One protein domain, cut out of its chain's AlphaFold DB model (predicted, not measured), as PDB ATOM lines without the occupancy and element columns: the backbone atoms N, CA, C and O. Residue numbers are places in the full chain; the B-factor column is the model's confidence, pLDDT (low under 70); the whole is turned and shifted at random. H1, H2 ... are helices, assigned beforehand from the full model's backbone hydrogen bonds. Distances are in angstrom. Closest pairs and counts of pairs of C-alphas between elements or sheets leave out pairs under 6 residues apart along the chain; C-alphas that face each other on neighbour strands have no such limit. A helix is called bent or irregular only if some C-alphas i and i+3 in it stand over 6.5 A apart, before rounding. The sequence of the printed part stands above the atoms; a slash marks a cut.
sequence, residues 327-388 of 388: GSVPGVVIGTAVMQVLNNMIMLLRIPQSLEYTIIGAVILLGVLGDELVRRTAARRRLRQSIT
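This is residues 327 to 388 of the 388 residues of an uncharacterized protein of Planctomycetaceae bacterium (UniProt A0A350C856). Two helices make an open helical hairpin, a narrow V: H1 runs to a tight turn, and the much longer H2 folds back from it, so that they meet near the turn and spread apart toward their other ends. H2 makes the long axis, and its residues 365 to 385 stick out free, as do residues 329 to 338 of H1. The printed part has 62 residues with two named helices, H1 then H2, and no named strand; the class is all helix. It is extended, with a radius of gyration of the C-alphas of 16.7 A, and a rod in outline, spanning 55 by 23 by 14 A.

H1, residues 329 to 348, touches H2, residues 353 to 385, and the two form a helical hairpin. The closest C-alphas are those of Ile 346 and Glu 356, 7.0 A apart. H1 touches H2 with its residues 342 to 347 alone, and H2 touches H1 with its residues 353 to 360 alone. The helices run opposite ways at a shallow tilt of 34 degrees, only just short of steep. Their centres are 16.4 A apart. In H1 every O i to N i+4 pair is within hydrogen-bond range; in H2, 27 of 29 are.

H1 begins at C-alpha 329, (-21.002, 36.120, 7.807), and measures 28.5 A to C-alpha 348. After a tight link of 4 residues, H2 begins at C-alpha 353, (-44.795, 17.825, 6.320), and measures 48.7 A to C-alpha 385, (-28.100, 61.488, -7.205). H2 is irregular: C-alphas 354 and 357 are 7.1 A apart.

The two C-alphas farthest apart are those of Arg 350 and Thr 388, 54.7 A. The printed part has no cut and ends at residue 388, the chain's last. The mean pLDDT of the printed part is 84.5, and residue 388 alone is under 70.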
ATOM      1  N   GLY A 327     -21.043  39.387   0.310       85.56
ATOM      2  CA  GLY A 327     -21.625  38.547   1.357       85.56
ATOM      3  C   GLY A 327     -21.169  38.958   2.756       85.56
ATOM      4  O   GLY A 327     -20.137  39.616   2.913       85.56
ATOM      5  N   SER A 328     -21.934  38.571   3.779       89.38
ATOM      6  CA  SER A 328     -21.615  38.863   5.181       89.38
ATOM      7  C   SER A 328     -21.860  37.643   6.071       89.38
ATOM      8  O   SER A 328     -22.930  37.047   6.037       89.38
ATOM      9  N   VAL A 329     -20.874  37.271   6.893       93.56
ATOM     10  CA  VAL A 329     -21.002  36.120   7.807       93.56
ATOM     11  C   VAL A 329     -22.110  36.331   8.854       93.56
ATOM     12  O   VAL A 329     -22.909  35.414   9.032       93.56
ATOM     13  N   PRO A 330     -22.248  37.508   9.506       92.38
ATOM     14  CA  PRO A 330     -23.356  37.740  10.437       92.38
ATOM     15  C   PRO A 330     -24.729  37.636   9.764       92.38
ATOM     16  O   PRO A 330     -25.656  37.088  10.354       92.38
ATOM     17  N   GLY A 331     -24.849  38.110   8.518       91.50
ATOM     18  CA  GLY A 331     -26.070  37.971   7.735       91.50
ATOM     19  C   GLY A 331     -26.415  36.506   7.473       91.50
ATOM     20  O   GLY A 331     -27.545  36.104   7.730       91.50
ATOM     21  N   VAL A 332     -25.440  35.677   7.079       93.25
ATOM     22  CA  VAL A 332     -25.635  34.221   6.913       93.25
ATOM     23  C   VAL A 332     -26.080  33.564   8.219       93.25
ATOM     24  O   VAL A 332     -27.000  32.751   8.201       93.25
ATOM     25  N   VAL A 333     -25.498  33.938   9.363       94.19
ATOM     26  CA  VAL A 333     -25.926  33.416  10.674       94.19
ATOM     27  C   VAL A 333     -27.396  33.749  10.943       94.19
ATOM     28  O   VAL A 333     -28.169  32.857  11.292       94.19
ATOM     29  N   ILE A 334     -27.817  34.994  10.712       92.00
ATOM     30  CA  ILE A 334     -29.226  35.392  10.855       92.00
ATOM     31  C   ILE A 334     -30.106  34.622   9.861       92.00
ATOM     32  O   ILE A 334     -31.143  34.093  10.253       92.00
ATOM     33  N   GLY A 335     -29.679  34.488   8.603       90.94
ATOM     34  CA  GLY A 335     -30.410  33.750   7.574       90.94
ATOM     35  C   GLY A 335     -30.611  32.274   7.932       90.94
ATOM     36  O   GLY A 335     -31.723  31.756   7.828       90.94
ATOM     37  N   THR A 336     -29.570  31.607   8.440       91.69
ATOM     38  CA  THR A 336     -29.666  30.221   8.939       91.69
ATOM     39  C   THR A 336     -30.577  30.107  10.161       91.69
ATOM     40  O   THR A 336     -31.370  29.171  10.243       91.69
ATOM     41  N   ALA A 337     -30.543  31.084  11.075       91.81
ATOM     42  CA  ALA A 337     -31.435  31.115  12.230       91.81
ATOM     43  C   ALA A 337     -32.904  31.279  11.812       91.81
ATOM     44  O   ALA A 337     -33.765  30.577  12.338       91.81
ATOM     45  N   VAL A 338     -33.196  32.141  10.832       89.88
ATOM     46  CA  VAL A 338     -34.552  32.300  10.281       89.88
ATOM     47  C   VAL A 338     -35.036  30.997   9.647       89.88
ATOM     48  O   VAL A 338     -36.165  30.585   9.912       89.88
ATOM     49  N   MET A 339     -34.184  30.309   8.881       87.12
ATOM     50  CA  MET A 339     -34.519  29.001   8.306       87.12
ATOM     51  C   MET A 339     -34.853  27.961   9.385       87.12
ATOM     52  O   MET A 339     -35.845  27.243   9.258       87.12
ATOM     53  N   GLN A 340     -34.084  27.915  10.477       88.75
ATOM     54  CA  GLN A 340     -34.350  26.988  11.579       88.75
ATOM     55  C   GLN A 340     -35.633  27.343  12.341       88.75
ATOM     56  O   GLN A 340     -36.416  26.460  12.688       88.75
ATOM     57  N   VAL A 341     -35.873  28.634  12.594       89.62
ATOM     58  CA  VAL A 341     -37.115  29.107  13.223       89.62
ATOM     59  C   VAL A 341     -38.315  28.748  12.354       89.62
ATOM     60  O   VAL A 341     -39.305  28.252  12.885       89.62
ATOM     61  N   LEU A 342     -38.220  28.914  11.034       87.06
ATOM     62  CA  LEU A 342     -39.282  28.541  10.103       87.06
ATOM     63  C   LEU A 342     -39.596  27.040  10.176       87.06
ATOM     64  O   LEU A 342     -40.762  26.673  10.313       87.06
ATOM     65  N   ASN A 343     -38.573  26.179  10.147       84.38
ATOM     66  CA  ASN A 343     -38.753  24.731  10.272       84.38
ATOM     67  C   ASN A 343     -39.424  24.356  11.610       84.38
ATOM     68  O   ASN A 343     -40.424  23.636  11.630       84.38
ATOM     69  N   ASN A 344     -38.963  24.955  12.713       87.81
ATOM     70  CA  ASN A 344     -39.574  24.775  14.029       87.81
ATOM     71  C   ASN A 344     -41.034  25.264  14.064       87.81
ATOM     72  O   ASN A 344     -41.882  24.613  14.670       87.81
ATOM     73  N   MET A 345     -41.362  26.385  13.411       87.19
ATOM     74  CA  MET A 345     -42.735  26.903  13.347       87.19
ATOM     75  C   MET A 345     -43.661  25.979  12.557       87.19
ATOM     76  O   MET A 345     -44.772  25.726  13.017       87.19
ATOM     77  N   ILE A 346     -43.219  25.436  11.418       85.44
ATOM     78  CA  ILE A 346     -43.998  24.462  10.631       85.44
ATOM     79  C   ILE A 346     -44.337  23.242  11.501       85.44
ATOM     80  O   ILE A 346     -45.494  22.814  11.546       85.44
ATOM     81  N   MET A 347     -43.350  22.745  12.254       84.06
ATOM     82  CA  MET A 347     -43.526  21.625  13.178       84.06
ATOM     83  C   MET A 347     -44.484  21.962  14.335       84.06
ATOM     84  O   MET A 347     -45.377  21.171  14.646       84.06
ATOM     85  N   LEU A 348     -44.346  23.137  14.962       88.88
ATOM     86  CA  LEU A 348     -45.179  23.557  16.100       88.88
ATOM     87  C   LEU A 348     -46.626  23.867  15.702       88.88
ATOM     88  O   LEU A 348     -47.550  23.550  16.451       88.88
ATOM     89  N   LEU A 349     -46.834  24.441  14.515       90.12
ATOM     90  CA  LEU A 349     -48.158  24.721  13.955       90.12
ATOM     91  C   LEU A 349     -48.851  23.459  13.410       90.12
ATOM     92  O   LEU A 349     -49.971  23.553  12.912       90.12
ATOM     93  N   ARG A 350     -48.210  22.283  13.519       86.44
ATOM     94  CA  ARG A 350     -48.705  20.979  13.040       86.44
ATOM     95  C   ARG A 350     -49.121  21.000  11.568       86.44
ATOM     96  O   ARG A 350     -50.060  20.312  11.167       86.44
ATOM     97  N   ILE A 351     -48.422  21.793  10.761       86.25
ATOM     98  CA  ILE A 351     -48.638  21.821   9.319       86.25
ATOM     99  C   ILE A 351     -48.173  20.468   8.751       86.25
ATOM    100  O   ILE A 351     -47.121  19.972   9.163       86.25
ATOM    101  N   PRO A 352     -48.919  19.847   7.818       84.69
ATOM    102  CA  PRO A 352     -48.482  18.613   7.174       84.69
ATOM    103  C   PRO A 352     -47.079  18.754   6.564       84.69
ATOM    104  O   PRO A 352     -46.837  19.681   5.791       84.69
ATOM    105  N   GLN A 353     -46.173  17.810   6.849       75.50
ATOM    106  CA  GLN A 353     -44.795  17.825   6.320       75.50
ATOM    107  C   GLN A 353     -44.735  17.819   4.785       75.50
ATOM    108  O   GLN A 353     -43.775  18.305   4.196       75.50
ATOM    109  N   SER A 354     -45.782  17.342   4.108       82.44
ATOM    110  CA  SER A 354     -45.903  17.431   2.649       82.44
ATOM    111  C   SER A 354     -45.903  18.874   2.123       82.44
ATOM    112  O   SER A 354     -45.482  19.100   0.990       82.44
ATOM    113  N   LEU A 355     -46.338  19.851   2.927       84.88
ATOM    114  CA  LEU A 355     -46.349  21.274   2.572       84.88
ATOM    115  C   LEU A 355     -45.070  22.013   2.982       84.88
ATOM    116  O   LEU A 355     -44.907  23.179   2.621       84.88
ATOM    117  N   GLU A 356     -44.156  21.361   3.703       80.75
ATOM    118  CA  GLU A 356     -42.926  21.979   4.209       80.75
ATOM    119  C   GLU A 356     -42.095  22.590   3.072       80.75
ATOM    120  O   GLU A 356     -41.745  23.770   3.118       80.75
ATOM    121  N   TYR A 357     -41.863  21.829   1.998       81.75
ATOM    122  CA  TYR A 357     -41.122  22.305   0.828       81.75
ATOM    123  C   TYR A 357     -41.800  23.482   0.125       81.75
ATOM    124  O   TYR A 357     -41.115  24.406  -0.318       81.75
ATOM    125  N   THR A 358     -43.132  23.482   0.056       87.50
ATOM    126  CA  THR A 358     -43.907  24.571  -0.549       87.50
ATOM    127  C   THR A 358     -43.758  25.859   0.253       87.50
ATOM    128  O   THR A 358     -43.504  26.916  -0.323       87.50
ATOM    129  N   ILE A 359     -43.868  25.779   1.582       85.19
ATOM    130  CA  ILE A 359     -43.749  26.942   2.471       85.19
ATOM    131  C   ILE A 359     -42.327  27.489   2.441       85.19
ATOM    132  O   ILE A 359     -42.136  28.688   2.245       85.19
ATOM    133  N   ILE A 360     -41.329  26.616   2.586       82.06
ATOM    134  CA  ILE A 360     -39.924  27.022   2.544       82.06
ATOM    135  C   ILE A 360     -39.602  27.669   1.192       82.06
ATOM    136  O   ILE A 360     -39.054  28.770   1.157       82.06
ATOM    137  N   GLY A 361     -40.006  27.046   0.080       86.62
ATOM    138  CA  GLY A 361     -39.818  27.601  -1.260       86.62
ATOM    139  C   GLY A 361     -40.471  28.976  -1.434       86.62
ATOM    140  O   GLY A 361     -39.838  29.891  -1.962       86.62
ATOM    141  N   ALA A 362     -41.699  29.153  -0.936       87.88
ATOM    142  CA  ALA A 362     -42.403  30.432  -0.988       87.88
ATOM    143  C   ALA A 362     -41.697  31.521  -0.164       87.88
ATOM    144  O   ALA A 362     -41.516  32.633  -0.657       87.88
ATOM    145  N   VAL A 363     -41.253  31.208   1.058       84.00
ATOM    146  CA  VAL A 363     -40.536  32.161   1.924       84.00
ATOM    147  C   VAL A 363     -39.219  32.596   1.287       84.00
ATOM    148  O   VAL A 363     -38.910  33.786   1.281       84.00
ATOM    149  N   ILE A 364     -38.469  31.663   0.699       81.56
ATOM    150  CA  ILE A 364     -37.220  31.977  -0.002       81.56
ATOM    151  C   ILE A 364     -37.501  32.878  -1.202       81.56
ATOM    152  O   ILE A 364     -36.845  33.907  -1.358       81.56
ATOM    153  N   LEU A 365     -38.486  32.524  -2.031       85.50
ATOM    154  CA  LEU A 365     -38.843  33.309  -3.209       85.50
ATOM    155  C   LEU A 365     -39.247  34.737  -2.827       85.50
ATOM    156  O   LEU A 365     -38.769  35.688  -3.443       85.50
ATOM    157  N   LEU A 366     -40.073  34.894  -1.789       85.25
ATOM    158  CA  LEU A 366     -40.472  36.200  -1.264       85.25
ATOM    159  C   LEU A 366     -39.284  36.977  -0.684       85.25
ATOM    160  O   LEU A 366     -39.164  38.174  -0.943       85.25
ATOM    161  N   GLY A 367     -38.390  36.307   0.050       79.44
ATOM    162  CA  GLY A 367     -37.175  36.913   0.593       79.44
ATOM    163  C   GLY A 367     -36.261  37.454  -0.507       79.44
ATOM    164  O   GLY A 367     -35.846  38.611  -0.454       79.44
ATOM    165  N   VAL A 368     -36.020  36.656  -1.550       77.25
ATOM    166  CA  VAL A 368     -35.196  37.043  -2.708       77.25
ATOM    167  C   VAL A 368     -35.865  38.141  -3.539       77.25
ATOM    168  O   VAL A 368     -35.193  39.080  -3.962       77.25
ATOM    169  N   LEU A 369     -37.180  38.061  -3.760       84.00
ATOM    170  CA  LEU A 369     -37.945  39.121  -4.430       84.00
ATOM    171  C   LEU A 369     -37.830  40.445  -3.673       84.00
ATOM    172  O   LEU A 369     -37.588  41.482  -4.291       84.00
ATOM    173  N   GLY A 370     -37.981  40.409  -2.348       81.00
ATOM    174  CA  GLY A 370     -37.818  41.575  -1.488       81.00
ATOM    175  C   GLY A 370     -36.423  42.185  -1.612       81.00
ATOM    176  O   GLY A 370     -36.308  43.384  -1.875       81.00
ATOM    177  N   ASP A 371     -35.379  41.362  -1.497       76.00
ATOM    178  CA  ASP A 371     -33.988  41.814  -1.612       76.00
ATOM    179  C   ASP A 371     -33.698  42.443  -2.988       76.00
ATOM    180  O   ASP A 371     -33.215  43.575  -3.075       76.00
ATOM    181  N   GLU A 372     -34.097  41.783  -4.079       80.94
ATOM    182  CA  GLU A 372     -33.891  42.288  -5.442       80.94
ATOM    183  C   GLU A 372     -34.639  43.614  -5.684       80.94
ATOM    184  O   GLU A 372     -34.105  44.532  -6.316       80.94
ATOM    185  N   LEU A 373     -35.857  43.771  -5.151       84.81
ATOM    186  CA  LEU A 373     -36.619  45.022  -5.248       84.81
ATOM    187  C   LEU A 373     -35.955  46.163  -4.459       84.81
ATOM    188  O   LEU A 373     -35.828  47.284  -4.972       84.81
ATOM    189  N   VAL A 374     -35.486  45.893  -3.239       82.06
ATOM    190  CA  VAL A 374     -34.754  46.874  -2.419       82.06
ATOM    191  C   VAL A 374     -33.451  47.282  -3.111       82.06
ATOM    192  O   VAL A 374     -33.139  48.471  -3.221       82.06
ATOM    193  N   ARG A 375     -32.719  46.323  -3.677       78.88
ATOM    194  CA  ARG A 375     -31.454  46.581  -4.372       78.88
ATOM    195  C   ARG A 375     -31.662  47.392  -5.654       78.88
ATOM    196  O   ARG A 375     -30.944  48.369  -5.888       78.88
ATOM    197  N   ARG A 376     -32.698  47.076  -6.443       83.25
ATOM    198  CA  ARG A 376     -33.094  47.860  -7.631       83.25
ATOM    199  C   ARG A 376     -33.478  49.292  -7.284       83.25
ATOM    200  O   ARG A 376     -33.089  50.221  -7.994       83.25
ATOM    201  N   THR A 377     -34.236  49.495  -6.209       84.19
ATOM    202  CA  THR A 377     -34.639  50.845  -5.787       84.19
ATOM    203  C   THR A 377     -33.450  51.650  -5.261       84.19
ATOM    204  O   THR A 377     -33.310  52.820  -5.626       84.19
ATOM    205  N   ALA A 378     -32.539  51.030  -4.507       81.69
ATOM    206  CA  ALA A 378     -31.296  51.659  -4.062       81.69
ATOM    207  C   ALA A 378     -30.381  52.052  -5.238       81.69
ATOM    208  O   ALA A 378     -29.874  53.175  -5.272       81.69
ATOM    209  N   ALA A 379     -30.217  51.178  -6.238       81.69
ATOM    210  CA  ALA A 379     -29.438  51.479  -7.442       81.69
ATOM    211  C   ALA A 379     -30.032  52.657  -8.238       81.69
ATOM    212  O   ALA A 379     -29.307  53.567  -8.640       81.69
ATOM    213  N   ARG A 380     -31.364  52.696  -8.392       83.75
ATOM    214  CA  ARG A 380     -32.069  53.820  -9.037       83.75
ATOM    215  C   ARG A 380     -31.891  55.140  -8.283       83.75
ATOM    216  O   ARG A 380     -31.763  56.180  -8.922       83.75
ATOM    217  N   ARG A 381     -31.870  55.120  -6.943       82.25
ATOM    218  CA  ARG A 381     -31.620  56.324  -6.127       82.25
ATOM    219  C   ARG A 381     -30.209  56.874  -6.341       82.25
ATOM    220  O   ARG A 381     -30.073  58.078  -6.528       82.25
ATOM    221  N   ARG A 382     -29.193  56.006  -6.395       83.44
ATOM    222  CA  ARG A 382     -27.797  56.410  -6.659       83.44
ATOM    223  C   ARG A 382     -27.625  57.044  -8.040       83.44
ATOM    224  O   ARG A 382     -26.971  58.070  -8.147       83.44
ATOM    225  N   LEU A 383     -28.269  56.486  -9.069       81.06
ATOM    226  CA  LEU A 383     -28.260  57.060 -10.422       81.06
ATOM    227  C   LEU A 383     -28.927  58.441 -10.487       81.06
ATOM    228  O   LEU A 383     -28.454  59.316 -11.201       81.06
ATOM    229  N   ARG A 384     -30.013  58.663  -9.736       78.00
ATOM    230  CA  ARG A 384     -30.649  59.990  -9.665       78.00
ATOM    231  C   ARG A 384     -29.742  61.021  -8.992       78.00
ATOM    232  O   ARG A 384     -29.652  62.132  -9.489       78.00
ATOM    233  N   GLN A 385     -29.049  60.629  -7.923       78.88
ATOM    234  CA  GLN A 385     -28.100  61.488  -7.205       78.88
ATOM    235  C   GLN A 385     -26.824  61.807  -7.992       78.88
ATOM    236  O   GLN A 385     -26.142  62.751  -7.636       78.88
ATOM    237  N   SER A 386     -26.475  61.028  -9.022       78.69
ATOM    238  CA  SER A 386     -25.339  61.340  -9.904       78.69
ATOM    239  C   SER A 386     -25.701  62.245 -11.086       78.69
ATOM    240  O   SER A 386     -24.808  62.647 -11.822       78.69
ATOM    241  N   ILE A 387     -26.996  62.484 -11.324       73.56
ATOM    242  CA  ILE A 387     -27.498  63.320 -12.430       73.56
ATOM    243  C   ILE A 387     -27.859  64.736 -11.941       73.56
ATOM    244  O   ILE A 387     -27.826  65.674 -12.732       73.56
ATOM    245  N   THR A 388     -28.194  64.888 -10.657       58.03
ATOM    246  CA  THR A 388     -28.277  66.174  -9.938       58.03
ATOM    247  C   THR A 388     -26.929  66.547  -9.362       58.03
ATOM    248  O   THR A 388     -26.563  67.736  -9.455       58.03
TER     249      THR A 388